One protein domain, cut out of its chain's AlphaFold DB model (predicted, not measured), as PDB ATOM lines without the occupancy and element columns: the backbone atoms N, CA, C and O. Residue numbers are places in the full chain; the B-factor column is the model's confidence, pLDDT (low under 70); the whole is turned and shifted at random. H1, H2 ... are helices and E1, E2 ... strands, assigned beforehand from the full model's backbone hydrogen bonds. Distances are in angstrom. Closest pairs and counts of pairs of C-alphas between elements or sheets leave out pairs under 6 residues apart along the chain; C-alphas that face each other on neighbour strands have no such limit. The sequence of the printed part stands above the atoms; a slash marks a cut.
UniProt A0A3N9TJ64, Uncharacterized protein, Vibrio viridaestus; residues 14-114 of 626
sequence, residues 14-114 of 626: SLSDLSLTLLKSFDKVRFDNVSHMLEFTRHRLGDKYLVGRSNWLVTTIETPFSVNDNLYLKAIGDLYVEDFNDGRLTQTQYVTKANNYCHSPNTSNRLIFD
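AT A GLANCE: This is residues 14 to 114 of the 626 residues of an uncharacterized protein of Vibrio viridaestus (UniProt A0A3N9TJ64). A twisted sheet of four strands, E1 to E4, lies between H1 at one end of the long axis and a group of H3, H4 and E5 at the other, with the short helix H2 over one face. The printed part has 101 residues, with four named helices and five named strands in the order H1 E1 H2 E2 E3 E4 H3 H4 E5. The sheet, E1 E2 E3 E4, is mixed, and the class is mixed, helices and strands. The whole is compact, with a radius of gyration of the C-alphas of 13.3 A and spans of 38 by 29 by 20 A.

HOW THE PARTS SIT: H1, residues 15 to 25, only grazes the sheet with residues 19 to 24; its C-alpha closest to E1, residues 29 to 31, is that of Leu 23, 5.5 A from that of Val 29. E1, H2, residues 34 to 38, and E2, residues 48 to 51, form a strand-helix-strand unit, two parallel neighbour strands with a helix between, its crossover right-handed; N 31 and O 50 are 2.9 A apart, within hydrogen-bond range. H2 is on the sheet at a height of 7.9 A. E2, E3, residues 54 to 59, and E4, residues 72 to 76, form a meander, each strand the antiparallel neighbour of the one before, with N 49 and O 56 at 2.9 A and N 57 and O 74 at 2.8 A. H3, residues 81 to 84, touches H4, residues 91 to 102, which touches H3 with residues 94 to 98 alone; the closest C-alphas of the two are those of Phe 84 and Tyr 94, 5.5 A apart. E5, residues 111 to 113, pairs with no named strand, but its residues 111 to 112 pair parallel with residues 79 to 80. In H1, H2 and H4 every O i to N i+4 pair is within hydrogen-bond range; H3 is too short for one.

IN THESE COORDINATES: H1 spans 15.4 A from C-alpha 15 at (140.377, -145.369, 224.294), E3 15.8 A and H4 16.4 A. E5 ends with C-alpha 113 at (120.823, -171.696, 240.155).

THE WHOLE: The C-alphas farthest apart, of Leu 15 and Pro 105, are 39.7 A apart. The printed part has no cut, and the link E3 to E4 is long, with 12 residues. Confidence is low, under 70, in residues 14 to 28.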
ATOM      1  N   SER A  14     145.193-145.177 225.603       65.50
ATOM      2  CA  SER A  14     144.211-145.720 224.653       65.50
ATOM      3  C   SER A  14     142.755-145.383 225.022       65.50
ATOM      4  O   SER A  14     142.436-145.081 226.170       65.50
ATOM      5  N   LEU A  15     141.829-145.496 224.061       56.78
ATOM      6  CA  LEU A  15     140.377-145.369 224.294       56.78
ATOM      7  C   LEU A  15     139.849-146.400 225.310       56.78
ATOM      8  O   LEU A  15     138.947-146.100 226.091       56.78
ATOM      9  N   SER A  16     140.454-147.588 225.346       55.62
ATOM     10  CA  SER A  16     140.168-148.620 226.345       55.62
ATOM     11  C   SER A  16     140.591-148.183 227.749       55.62
ATOM     12  O   SER A  16     139.834-148.375 228.698       55.62
ATOM     13  N   ASP A  17     141.750-147.526 227.886       56.88
ATOM     14  CA  ASP A  17     142.217-146.970 229.165       56.88
ATOM     15  C   ASP A  17     141.307-145.843 229.671       56.88
ATOM     16  O   ASP A  17     141.076-145.745 230.877       56.88
ATOM     17  N   LEU A  18     140.745-145.028 228.768       57.50
ATOM     18  CA  LEU A  18     139.772-143.980 229.104       57.50
ATOM     19  C   LEU A  18     138.479-144.559 229.671       57.50
ATOM     20  O   LEU A  18     138.051-144.152 230.750       57.50
ATOM     21  N   SER A  19     137.882-145.524 228.971       58.34
ATOM     22  CA  SER A  19     136.652-146.185 229.415       58.34
ATOM     23  C   SER A  19     136.846-146.884 230.758       58.34
ATOM     24  O   SER A  19     136.021-146.749 231.655       58.34
ATOM     25  N   LEU A  20     137.976-147.570 230.937       58.78
ATOM     26  CA  LEU A  20     138.310-148.267 232.175       58.78
ATOM     27  C   LEU A  20     138.553-147.300 233.343       58.78
ATOM     28  O   LEU A  20     138.115-147.559 234.461       58.78
ATOM     29  N   THR A  21     139.231-146.178 233.088       58.44
ATOM     30  CA  THR A  21     139.475-145.133 234.092       58.44
ATOM     31  C   THR A  21     138.164-144.474 234.505       58.44
ATOM     32  O   THR A  21     137.919-144.333 235.694       58.44
ATOM     33  N   LEU A  22     137.282-144.150 233.554       56.78
ATOM     34  CA  LEU A  22     135.953-143.604 233.844       56.78
ATOM     35  C   LEU A  22     135.080-144.593 234.629       56.78
ATOM     36  O   LEU A  22     134.475-144.193 235.615       56.78
ATOM     37  N   LEU A  23     135.054-145.879 234.264       59.09
ATOM     38  CA  LEU A  23     134.306-146.915 234.997       59.09
ATOM     39  C   LEU A  23     134.836-147.129 236.425       59.09
ATOM     40  O   LEU A  23     134.046-147.327 237.349       59.09
ATOM     41  N   LYS A  24     136.161-147.036 236.619       55.91
ATOM     42  CA  LYS A  24     136.795-147.056 237.947       55.91
ATOM     43  C   LYS A  24     136.433-145.821 238.779       55.91
ATOM     44  O   LYS A  24     136.200-145.963 239.971       55.91
ATOM     45  N   SER A  25     136.306-144.642 238.168       53.28
ATOM     46  CA  SER A  25     135.876-143.404 238.847       53.28
ATOM     47  C   SER A  25     134.431-143.439 239.366       53.28
ATOM     48  O   SER A  25     134.070-142.598 240.185       53.28
ATOM     49  N   PHE A  26     133.606-144.382 238.894       53.53
ATOM     50  CA  PHE A  26     132.217-144.584 239.334       53.53
ATOM     51  C   PHE A  26     132.023-145.864 240.175       53.53
ATOM     52  O   PHE A  26     130.890-146.320 240.335       53.53
ATOM     53  N   ASP A  27     133.108-146.454 240.700       52.69
ATOM     54  CA  ASP A  27     133.104-147.630 241.593       52.69
ATOM     55  C   ASP A  27     132.373-148.879 241.052       52.69
ATOM     56  O   ASP A  27     131.951-149.749 241.820       52.69
ATOM     57  N   LYS A  28     132.208-149.008 239.727       56.09
ATOM     58  CA  LYS A  28     131.540-150.165 239.106       56.09
ATOM     59  C   LYS A  28     132.172-150.527 237.765       56.09
ATOM     60  O   LYS A  28     131.719-150.080 236.713       56.09
ATOM     61  N   VAL A  29     133.173-151.410 237.787       70.06
ATOM     62  CA  VAL A  29     133.536-152.168 236.579       70.06
ATOM     63  C   VAL A  29     132.592-153.366 236.489       70.06
ATOM     64  O   VAL A  29     132.499-154.171 237.419       70.06
ATOM     65  N   ARG A  30     131.848-153.441 235.385       79.62
ATOM     66  CA  ARG A  30     130.911-154.527 235.100       79.62
ATOM     67  C   ARG A  30     131.538-155.479 234.093       79.62
ATOM     68  O   ARG A  30     132.013-155.025 233.056       79.62
ATOM     69  N   PHE A  31     131.500-156.771 234.387       84.94
ATOM     70  CA  PHE A  31     131.850-157.822 233.435       84.94
ATOM     71  C   PHE A  31     130.607-158.639 233.087       84.94
ATOM     72  O   PHE A  31     129.693-158.782 233.903       84.94
ATOM     73  N   ASP A  32     130.581-159.180 231.873       83.44
ATOM     74  CA  ASP A  32     129.463-160.008 231.414       83.44
ATOM     75  C   ASP A  32     129.489-161.402 232.050       83.44
ATOM     76  O   ASP A  32     128.440-161.956 232.355       83.44
ATOM     77  N   ASN A  33     130.684-161.950 232.283       89.75
ATOM     78  CA  ASN A  33     130.891-163.257 232.899       89.75
ATOM     79  C   ASN A  33     132.210-163.302 233.694       89.75
ATOM     80  O   ASN A  33     133.072-162.422 233.581       89.75
ATOM     81  N   VAL A  34     132.365-164.346 234.509       92.44
ATOM     82  CA  VAL A  34     133.520-164.530 235.397       92.44
ATOM     83  C   VAL A  34     134.809-164.748 234.602       92.44
ATOM     84  O   VAL A  34     135.860-164.293 235.043       92.44
ATOM     85  N   SER A  35     134.763-165.390 233.429       89.81
ATOM     86  CA  SER A  35     135.951-165.575 232.581       89.81
ATOM     87  C   SER A  35     136.541-164.228 232.140       89.81
ATOM     88  O   SER A  35     137.735-164.012 232.316       89.81
ATOM     89  N   HIS A  36     135.713-163.276 231.695       86.81
ATOM     90  CA  HIS A  36     136.166-161.929 231.316       86.81
ATOM     91  C   HIS A  36     136.769-161.159 232.497       86.81
ATOM     92  O   HIS A  36     137.737-160.420 232.328       86.81
ATOM     93  N   MET A  37     136.205-161.330 233.697       90.75
ATOM     94  CA  MET A  37     136.772-160.743 234.912       90.75
ATOM     95  C   MET A  37     138.140-161.354 235.243       90.75
ATOM     96  O   MET A  37     139.024-160.622 235.662       90.75
ATOM     97  N   LEU A  38     138.322-162.665 235.059       89.69
ATOM     98  CA  LEU A  38     139.589-163.356 235.335       89.69
ATOM     99  C   LEU A  38     140.688-163.042 234.309       89.69
ATOM    100  O   LEU A  38     141.865-163.075 234.650       89.69
ATOM    101  N   GLU A  39     140.321-162.757 233.060       86.69
ATOM    102  CA  GLU A  39     141.260-162.370 231.994       86.69
ATOM    103  C   GLU A  39     141.733-160.911 232.114       86.69
ATOM    104  O   GLU A  39     142.679-160.489 231.442       86.69
ATOM    105  N   PHE A  40     141.081-160.116 232.962       85.56
ATOM    106  CA  PHE A  40     141.462-158.734 233.196       85.56
ATOM    107  C   PHE A  40     142.793-158.662 233.965       85.56
ATOM    108  O   PHE A  40     142.993-159.311 234.977       85.56
ATOM    109  N   THR A  41     143.748-157.853 233.501       79.00
ATOM    110  CA  THR A  41     145.134-157.886 234.023       79.00
ATOM    111  C   THR A  41     145.483-156.746 234.980       79.00
ATOM    112  O   THR A  41     146.620-156.638 235.428       79.00
ATOM    113  N   ARG A  42     144.538-155.847 235.286       82.75
ATOM    114  CA  ARG A  42     144.798-154.611 236.053       82.75
ATOM    115  C   ARG A  42     143.954-154.510 237.322       82.75
ATOM    116  O   ARG A  42     143.374-153.444 237.596       82.75
ATOM    117  N   HIS A  43     143.870-155.609 238.067       87.50
ATOM    118  CA  HIS A  43     143.203-155.638 239.364       87.50
ATOM    119  C   HIS A  43     144.025-154.897 240.421       87.50
ATOM    120  O   HIS A  43     145.258-154.904 240.399       87.50
ATOM    121  N   ARG A  44     143.334-154.236 241.352       89.31
ATOM    122  CA  ARG A  44     143.935-153.588 242.524       89.31
ATOM    123  C   ARG A  44     143.198-154.014 243.781       89.31
ATOM    124  O   ARG A  44     141.989-154.214 243.746       89.31
ATOM    125  N   LEU A  45     143.923-154.129 244.893       91.25
ATOM    126  CA  LEU A  45     143.334-154.435 246.194       91.25
ATOM    127  C   LEU A  45     142.181-153.468 246.503       91.25
ATOM    128  O   LEU A  45     142.356-152.254 246.427       91.25
ATOM    129  N   GLY A  46     141.021-154.014 246.866       88.88
ATOM    130  CA  GLY A  46     139.823-153.234 247.171       88.88
ATOM    131  C   GLY A  46     138.917-152.939 245.974       88.88
ATOM    132  O   GLY A  46     137.797-152.476 246.196       88.88
ATOM    133  N   ASP A  47     139.339-153.239 244.738       89.12
ATOM    134  CA  ASP A  47     138.478-153.108 243.560       89.12
ATOM    135  C   ASP A  47     137.211-153.965 243.729       89.12
ATOM    136  O   ASP A  47     137.278-155.130 244.137       89.12
ATOM    137  N   LYS A  48     136.055-153.392 243.373       90.50
ATOM    138  CA  LYS A  48     134.753-154.066 243.391       90.50
ATOM    139  C   LYS A  48     134.224-154.247 241.978       90.50
ATOM    140  O   LYS A  48     134.204-153.296 241.194       90.50
ATOM    141  N   TYR A  49     133.746-155.449 241.679       90.06
ATOM    142  CA  TYR A  49     133.198-155.795 240.373       90.06
ATOM    143  C   TYR A  49     131.789-156.359 240.493       90.06
ATOM    144  O   TYR A  49     131.467-157.073 241.443       90.06
ATOM    145  N   LEU A  50     130.968-156.056 239.492       89.69
ATOM    146  CA  LEU A  50     129.691-156.722 239.272       89.69
ATOM    147  C   LEU A  50     129.836-157.616 238.043       89.69
ATOM    148  O   LEU A  50     130.143-157.123 236.957       89.69
ATOM    149  N   VAL A  51     129.608-158.912 238.208       90.69
ATOM    150  CA  VAL A  51     129.621-159.885 237.114       90.69
ATOM    151  C   VAL A  51     128.233-160.471 237.012       90.69
ATOM    152  O   VAL A  51     127.837-161.190 237.919       90.69
ATOM    153  N   GLY A  52     127.479-160.113 235.973       88.50
ATOM    154  CA  GLY A  52     126.057-160.454 235.898       88.50
ATOM    155  C   GLY A  52     125.301-160.003 237.156       88.50
ATOM    156  O   GLY A  52     125.026-158.807 237.305       88.50
ATOM    157  N   ARG A  53     124.978-160.946 238.054       91.38
ATOM    158  CA  ARG A  53     124.329-160.687 239.358       91.38
ATOM    159  C   ARG A  53     125.249-160.865 240.572       91.38
ATOM    160  O   ARG A  53     124.893-160.432 241.666       91.38
ATOM    161  N   SER A  54     126.419-161.468 240.395       94.88
ATOM    162  CA  SER A  54     127.391-161.722 241.457       94.88
ATOM    163  C   SER A  54     128.272-160.505 241.726       94.88
ATOM    164  O   SER A  54     128.777-159.857 240.806       94.88
ATOM    165  N   ASN A  55     128.520-160.224 243.005       94.44
ATOM    166  CA  ASN A  55     129.420-159.155 243.433       94.44
ATOM    167  C   ASN A  55     130.776-159.732 243.826       94.44
ATOM    168  O   ASN A  55     130.844-160.753 244.508       94.44
ATOM    169  N   TRP A  56     131.851-159.052 243.450       94.88
ATOM    170  CA  TRP A  56     133.219-159.508 243.662       94.88
ATOM    171  C   TRP A  56     134.093-158.399 244.237       94.88
ATOM    172  O   TRP A  56     133.889-157.219 243.952       94.88
ATOM    173  N   LEU A  57     135.078-158.794 245.037       94.31
ATOM    174  CA  LEU A  57     136.072-157.929 245.656       94.31
ATOM    175  C   LEU A  57     137.465-158.507 245.436       94.31
ATOM    176  O   LEU A  57     137.699-159.687 245.695       94.31
ATOM    177  N   VAL A  58     138.399-157.659 245.026       93.81
ATOM    178  CA  VAL A  58     139.818-158.011 244.996       93.81
ATOM    179  C   VAL A  58     140.385-157.917 246.411       93.81
ATOM    180  O   VAL A  58     140.321-156.865 247.050       93.81
ATOM    181  N   THR A  59     140.933-159.020 246.911       94.38
ATOM    182  CA  THR A  59     141.410-159.181 248.289       94.38
ATOM    183  C   THR A  59     142.758-159.898 248.338       94.38
ATOM    184  O   THR A  59     143.181-160.504 247.361       94.38
ATOM    185  N   THR A  60     143.426-159.852 249.488       94.31
ATOM    186  CA  THR A  60     144.612-160.668 249.791       94.31
ATOM    187  C   THR A  60     144.259-162.030 250.400       94.31
ATOM    188  O   THR A  60     145.146-162.845 250.628       94.31
ATOM    189  N   ILE A  61     142.979-162.286 250.704       92.38
ATOM    190  CA  ILE A  61     142.522-163.592 251.199       92.38
ATOM    191  C   ILE A  61     142.546-164.587 250.042       92.38
ATOM    192  O   ILE A  61     141.827-164.397 249.064       92.38
ATOM    193  N   GLU A  62     143.314-165.662 250.188       93.56
ATOM    194  CA  GLU A  62     143.432-166.701 249.169       93.56
ATOM    195  C   GLU A  62     142.071-167.322 248.817       93.56
ATOM    196  O   GLU A  62     141.331-167.804 249.681       93.56
ATOM    197  N   THR A  63     141.756-167.331 247.523       93.75
ATOM    198  CA  THR A  63     140.611-168.030 246.929       93.75
ATOM    199  C   THR A  63     141.089-168.824 245.708       93.75
ATOM    200  O   THR A  63     142.205-168.604 245.234       93.75
ATOM    201  N   PRO A  64     140.267-169.718 245.128       93.19
ATOM    202  CA  PRO A  64     140.650-170.437 243.910       93.19
ATOM    203  C   PRO A  64     140.925-169.538 242.694       93.19
ATOM    204  O   PRO A  64     141.459-170.020 241.698       93.19
ATOM    205  N   PHE A  65     140.544-168.258 242.741       94.44
ATOM    206  CA  PHE A  65     140.681-167.308 241.638       94.44
ATOM    207  C   PHE A  65     141.744-166.257 241.954       94.44
ATOM    208  O   PHE A  65     141.432-165.136 242.359       94.44
ATOM    209  N   SER A  66     143.004-166.646 241.765       92.12
ATOM    210  CA  SER A  66     144.156-165.738 241.783       92.12
ATOM    211  C   SER A  66     144.169-164.857 240.533       92.12
ATOM    212  O   SER A  66     143.823-165.335 239.450       92.12
ATOM    213  N   VAL A  67     144.558-163.590 240.685       88.31
ATOM    214  CA  VAL A  67     144.631-162.620 239.581       88.31
ATOM    215  C   VAL A  67     146.059-162.129 239.316       88.31
ATOM    216  O   VAL A  67     146.708-162.615 238.394       88.31
ATOM    217  N   ASN A  68     146.591-161.203 240.114       84.75
ATOM    218  CA  ASN A  68     147.964-160.693 240.015       84.75
ATOM    219  C   ASN A  68     148.492-160.307 241.403       84.75
ATOM    220  O   ASN A  68     147.709-159.974 242.285       84.75
ATOM    221  N   ASP A  69     149.812-160.350 241.597       83.31
ATOM    222  CA  ASP A  69     150.500-159.827 242.793       83.31
ATOM    223  C   ASP A  69     149.942-160.323 244.147       83.31
ATOM    224  O   ASP A  69     149.730-159.535 245.067       83.31
ATOM    225  N   ASN A  70     149.697-161.634 244.286       88.50
ATOM    226  CA  ASN A  70     149.076-162.242 245.479       88.50
ATOM    227  C   ASN A  70     147.679-161.680 245.817       88.50
ATOM    228  O   ASN A  70     147.245-161.715 246.971       88.50
ATOM    229  N   LEU A  71     146.974-161.147 244.817       93.56
ATOM    230  CA  LEU A  71     145.575-160.760 244.920       93.56
ATOM    231  C   LEU A  71     144.671-161.859 244.371       93.56
ATOM    232  O   LEU A  71     145.003-162.574 243.423       93.56
ATOM    233  N   TYR A  72     143.487-161.938 244.958       95.44
ATOM    234  CA  TYR A  72     142.477-162.944 244.685       95.44
ATOM    235  C   TYR A  72     141.108-162.295 244.550       95.44
ATOM    236  O   TYR A  72     140.826-161.252 245.146       95.44
ATOM    237  N   LEU A  73     140.223-162.943 243.801       94.50
ATOM    238  CA  LEU A  73     138.828-162.542 243.687       94.50
ATOM    239  C   LEU A  73     137.985-163.262 244.739       94.50
ATOM    240  O   LEU A  73     137.892-164.496 244.760       94.50
ATOM    241  N   LYS A  74     137.331-162.481 245.599       95.06
ATOM    242  CA  LYS A  74     136.380-162.954 246.604       95.06
ATOM    243  C   LYS A  74     134.961-162.510 246.266       95.06
ATOM    244  O   LYS A  74     134.687-161.314 246.233       95.06
ATOM    245  N   ALA A  75     134.059-163.459 246.046       94.56
ATOM    246  CA  ALA A  75     132.645-163.170 245.876       94.56
ATOM    247  C   ALA A  75     132.035-162.699 247.204       94.56
ATOM    248  O   ALA A  75     132.344-163.228 248.277       94.56
ATOM    249  N   ILE A  76     131.157-161.702 247.133       92.00
ATOM    250  CA  ILE A  76     130.430-161.148 248.273       92.00
ATOM    251  C   ILE A  76     128.966-161.573 248.162       92.00
ATOM    252  O   ILE A  76     128.265-161.158 247.241       92.00
ATOM    253  N   GLY A  77     128.499-162.344 249.147       91.25
ATOM    254  CA  GLY A  77     127.121-162.822 249.205       91.25
ATOM    255  C   GLY A  77     126.881-164.017 248.286       91.25
ATOM    256  O   GLY A  77     127.660-164.973 248.291       91.25
ATOM    257  N   ASP A  78     125.788-163.965 247.533       95.00
ATOM    258  CA  ASP A  78     125.371-165.035 246.633       95.00
ATOM    259  C   ASP A  78     126.160-165.014 245.324       95.00
ATOM    260  O   ASP A  78     126.494-163.954 244.788       95.00
ATOM    261  N   LEU A  79     126.424-166.208 244.805       96.00
ATOM    262  CA  LEU A  79     127.101-166.413 243.539       96.00
ATOM    263  C   LEU A  79     126.156-167.108 242.565       96.00
ATOM    264  O   LEU A  79     125.633-168.168 242.889       96.00
ATOM    265  N   TYR A  80     125.950-166.554 241.377       96.62
ATOM    266  CA  TYR A  80     125.035-167.130 240.392       96.62
ATOM    267  C   TYR A  80     125.791-167.987 239.381       96.62
ATOM    268  O   TYR A  80     126.783-167.559 238.793       96.62
ATOM    269  N   VAL A  81     125.296-169.202 239.154       96.94
ATOM    270  CA  VAL A  81     125.898-170.185 238.241       96.94
ATOM    271  C   VAL A  81     126.024-169.643 236.820       96.94
ATOM    272  O   VAL A  81     127.062-169.824 236.188       96.94
ATOM    273  N   GLU A  82     125.002-168.940 236.331       95.44
ATOM    274  CA  GLU A  82     125.004-168.385 234.973       95.44
ATOM    275  C   GLU A  82     126.036-167.267 234.775       95.44
ATOM    276  O   GLU A  82     126.455-167.032 233.648       95.44
ATOM    277  N   ASP A  83     126.556-166.648 235.840       96.19
ATOM    278  CA  ASP A  83     127.640-165.666 235.700       96.19
ATOM    279  C   ASP A  83     128.968-166.340 235.279       96.19
ATOM    280  O   ASP A  83     129.899-165.670 234.831       96.19
ATOM    281  N   PHE A  84     129.070-167.672 235.382       96.38
ATOM    282  CA  PHE A  84     130.199-168.470 234.880       96.38
ATOM    283  C   PHE A  84     130.030-168.928 233.430       96.38
ATOM    284  O   PHE A  84     130.975-169.468 232.851       96.38
ATOM    285  N   ASN A  85     128.846-168.742 232.850       94.12
ATOM    286  CA  ASN A  85     128.544-169.148 231.490       94.12
ATOM    287  C   ASN A  85     129.046-168.079 230.507       94.12
ATOM    288  O   ASN A  85     128.422-167.040 230.305       94.12
ATOM    289  N   ASP A  86     130.195-168.333 229.887       89.69
ATOM    290  CA  ASP A  86     130.792-167.457 228.871       89.69
ATOM    291  C   ASP A  86     130.385-167.825 227.430       89.69
ATOM    292  O   ASP A  86     130.937-167.295 226.464       89.69
ATOM    293  N   GLY A  87     129.436-168.756 227.269       90.31
ATOM    294  CA  GLY A  87     128.994-169.279 225.976       90.31
ATOM    295  C   GLY A  87     129.989-170.224 225.290       90.31
ATOM    296  O   GLY A  87     129.678-170.746 224.220       90.31
ATOM    297  N   ARG A  88     131.170-170.465 225.880       91.06
ATOM    298  CA  ARG A  88     132.197-171.388 225.365       91.06
ATOM    299  C   ARG A  88     132.293-172.658 226.203       91.06
ATOM    300  O   ARG A  88     132.530-173.732 225.653       91.06
ATOM    301  N   LEU A  89     132.126-172.536 227.517       92.00
ATOM    302  CA  LEU A  89     132.152-173.662 228.445       92.00
ATOM    303  C   LEU A  89     130.883-174.517 228.341       92.00
ATOM    304  O   LEU A  89     129.768-174.010 228.222       92.00
ATOM    305  N   THR A  90     131.040-175.834 228.460       95.19
ATOM    306  CA  THR A  90     129.898-176.735 228.654       95.19
ATOM    307  C   THR A  90     129.286-176.537 230.042       95.19
ATOM    308  O   THR A  90     129.951-176.061 230.966       95.19
ATOM    309  N   GLN A  91     128.035-176.975 230.227       96.19
ATOM    310  CA  GLN A  91     127.364-176.914 231.533       96.19
ATOM    311  C   GLN A  91     128.127-177.672 232.620       96.19
ATOM    312  O   GLN A  91     128.270-177.162 233.727       96.19
ATOM    313  N   THR A  92     128.713-178.828 232.295       96.88
ATOM    314  CA  THR A  92     129.637-179.524 233.200       96.88
ATOM    315  C   THR A  92     130.778-178.608 233.642       96.88
ATOM    316  O   THR A  92     131.054-178.502 234.835       96.88
ATOM    317  N   GLN A  93     131.438-177.930 232.702       96.69
ATOM    318  CA  GLN A  93     132.639-177.146 232.979       96.69
ATOM    319  C   GLN A  93     132.346-175.916 233.841       96.69
ATOM    320  O   GLN A  93     133.008-175.721 234.864       96.69
ATOM    321  N   TYR A  94     131.363-175.093 233.461       96.31
ATOM    322  CA  TYR A  94     131.108-173.851 234.192       96.31
ATOM    323  C   TYR A  94     130.464-174.106 235.562       96.31
ATOM    324  O   TYR A  94     130.842-173.446 236.531       96.31
ATOM    325  N   VAL A  95     129.594-175.118 235.696       97.75
ATOM    326  CA  VAL A  95     129.046-175.516 237.006       97.75
ATOM    327  C   VAL A  95     130.146-176.084 237.899       97.75
ATOM    328  O   VAL A  95     130.215-175.729 239.070       97.75
ATOM    329  N   THR A  96     131.063-176.898 237.362       97.06
ATOM    330  CA  THR A  96     132.221-177.399 238.126       97.06
ATOM    331  C   THR A  96     133.101-176.251 238.618       97.06
ATOM    332  O   THR A  96     133.503-176.234 239.781       97.06
ATOM    333  N   LYS A  97     133.368-175.257 237.763       96.31
ATOM    334  CA  LYS A  97     134.155-174.070 238.127       96.31
ATOM    335  C   LYS A  97     133.484-173.273 239.252       96.31
ATOM    336  O   LYS A  97     134.156-172.925 240.223       96.31
ATOM    337  N   ALA A  98     132.175-173.039 239.155       96.75
ATOM    338  CA  ALA A  98     131.403-172.346 240.185       96.75
ATOM    339  C   ALA A  98     131.338-173.147 241.501       96.75
ATOM    340  O   ALA A  98     131.562-172.598 242.580       96.75
ATOM    341  N   ASN A  99     131.119-174.464 241.415       96.69
ATOM    342  CA  ASN A  99     131.105-175.375 242.558       96.69
ATOM    343  C   ASN A  99     132.435-175.347 243.319       96.69
ATOM    344  O   ASN A  99     132.459-175.096 244.522       96.69
ATOM    345  N   ASN A 100     133.548-175.550 242.612       95.00
ATOM    346  CA  ASN A 100     134.882-175.572 243.212       95.00
ATOM    347  C   ASN A 100     135.217-174.244 243.898       95.00
ATOM    348  O   ASN A 100     135.875-174.234 244.939       95.00
ATOM    349  N   TYR A 101     134.728-173.131 243.344       95.31
ATOM    350  CA  TYR A 101     134.857-171.831 243.977       95.31
ATOM    351  C   TYR A 101     134.075-171.751 245.292       95.31
ATOM    352  O   TYR A 101     134.689-171.502 246.326       95.31
ATOM    353  N   CYS A 102     132.758-171.997 245.291       93.62
ATOM    354  CA  CYS A 102     131.901-171.858 246.483       93.62
ATOM    355  C   CYS A 102     132.255-172.825 247.619       93.62
ATOM    356  O   CYS A 102     132.017-172.531 248.791       93.62
ATOM    357  N   HIS A 103     132.820-173.979 247.276       89.75
ATOM    358  CA  HIS A 103     133.171-175.028 248.232       89.75
ATOM    359  C   HIS A 103     134.627-174.973 248.702       89.75
ATOM    360  O   HIS A 103     135.030-175.784 249.542       89.75
ATOM    361  N   SER A 104     135.399-173.988 248.242       90.50
ATOM    362  CA  SER A 104     136.723-173.681 248.783       90.50
ATOM    363  C   SER A 104     136.645-173.245 250.260       90.50
ATOM    364  O   SER A 104     135.639-172.663 250.671       90.50
ATOM    365  N   PRO A 105     137.676-173.497 251.092       85.25
ATOM    366  CA  PRO A 105     137.652-173.156 252.519       85.25
ATOM    367  C   PRO A 105     137.392-171.676 252.858       85.25
ATOM    368  O   PRO A 105     136.934-171.398 253.961       85.25
ATOM    369  N   ASN A 106     137.667-170.740 251.939       86.38
ATOM    370  CA  ASN A 106     137.695-169.295 252.227       86.38
ATOM    371  C   ASN A 106     136.561-168.470 251.580       86.38
ATOM    372  O   ASN A 106     136.519-167.243 251.743       86.38
ATOM    373  N   THR A 107     135.665-169.108 250.825       84.38
ATOM    374  CA  THR A 107     134.640-168.436 250.004       84.38
ATOM    375  C   THR A 107     133.251-168.542 250.638       84.38
ATOM    376  O   THR A 107     132.594-167.520 250.803       84.38
ATOM    377  N   SER A 108     132.840-169.733 251.093       82.12
ATOM    378  CA  SER A 108     131.579-170.006 251.821       82.12
ATOM    379  C   SER A 108     130.324-169.330 251.235       82.12
ATOM    380  O   SER A 108     129.379-169.020 251.958       82.12
ATOM    381  N   ASN A 109     130.300-169.098 249.921       91.81
ATOM    382  CA  ASN A 109     129.186-168.460 249.226       91.81
ATOM    383  C   ASN A 109     128.070-169.473 248.949       91.81
ATOM    384  O   ASN A 109     128.334-170.654 248.709       91.81
ATOM    385  N   ARG A 110     126.819-169.002 248.927       93.75
ATOM    386  CA  ARG A 110     125.708-169.781 248.365       93.75
ATOM    387  C   ARG A 110     125.827-169.777 246.847       93.75
ATOM    388  O   ARG A 110     126.008-168.712 246.256       93.75
ATOM    389  N   LEU A 111     125.718-170.948 246.229       97.12
ATOM    390  CA  LEU A 111     125.674-171.082 244.778       97.12
ATOM    391  C   LEU A 111     124.218-171.119 244.308       97.12
ATOM    392  O   LEU A 111     123.478-172.040 244.650       97.12
ATOM    393  N   ILE A 112     123.821-170.116 243.535       97.50
ATOM    394  CA  ILE A 112     122.452-169.884 243.089       97.50
ATOM    395  C   ILE A 112     122.274-170.338 241.641       97.50
ATOM    396  O   ILE A 112     122.971-169.882 240.733       97.50
ATOM    397  N   PHE A 113     121.297-171.211 241.441       97.75
ATOM    398  CA  PHE A 113     120.823-171.696 240.155       97.75
ATOM    399  C   PHE A 113     119.508-170.994 239.807       97.75
ATOM    400  O   PHE A 113     118.648-170.757 240.668       97.75
ATOM    401  N   ASP A 114     119.346-170.653 238.534       93.38
ATOM    402  CA  ASP A 114     118.101-170.065 238.054       93.38
ATOM    403  C   ASP A 114     117.007-171.122 237.924       93.38
ATOM    404  O   ASP A 114     117.266-172.281 237.579       93.38
TER     405      ASP A 114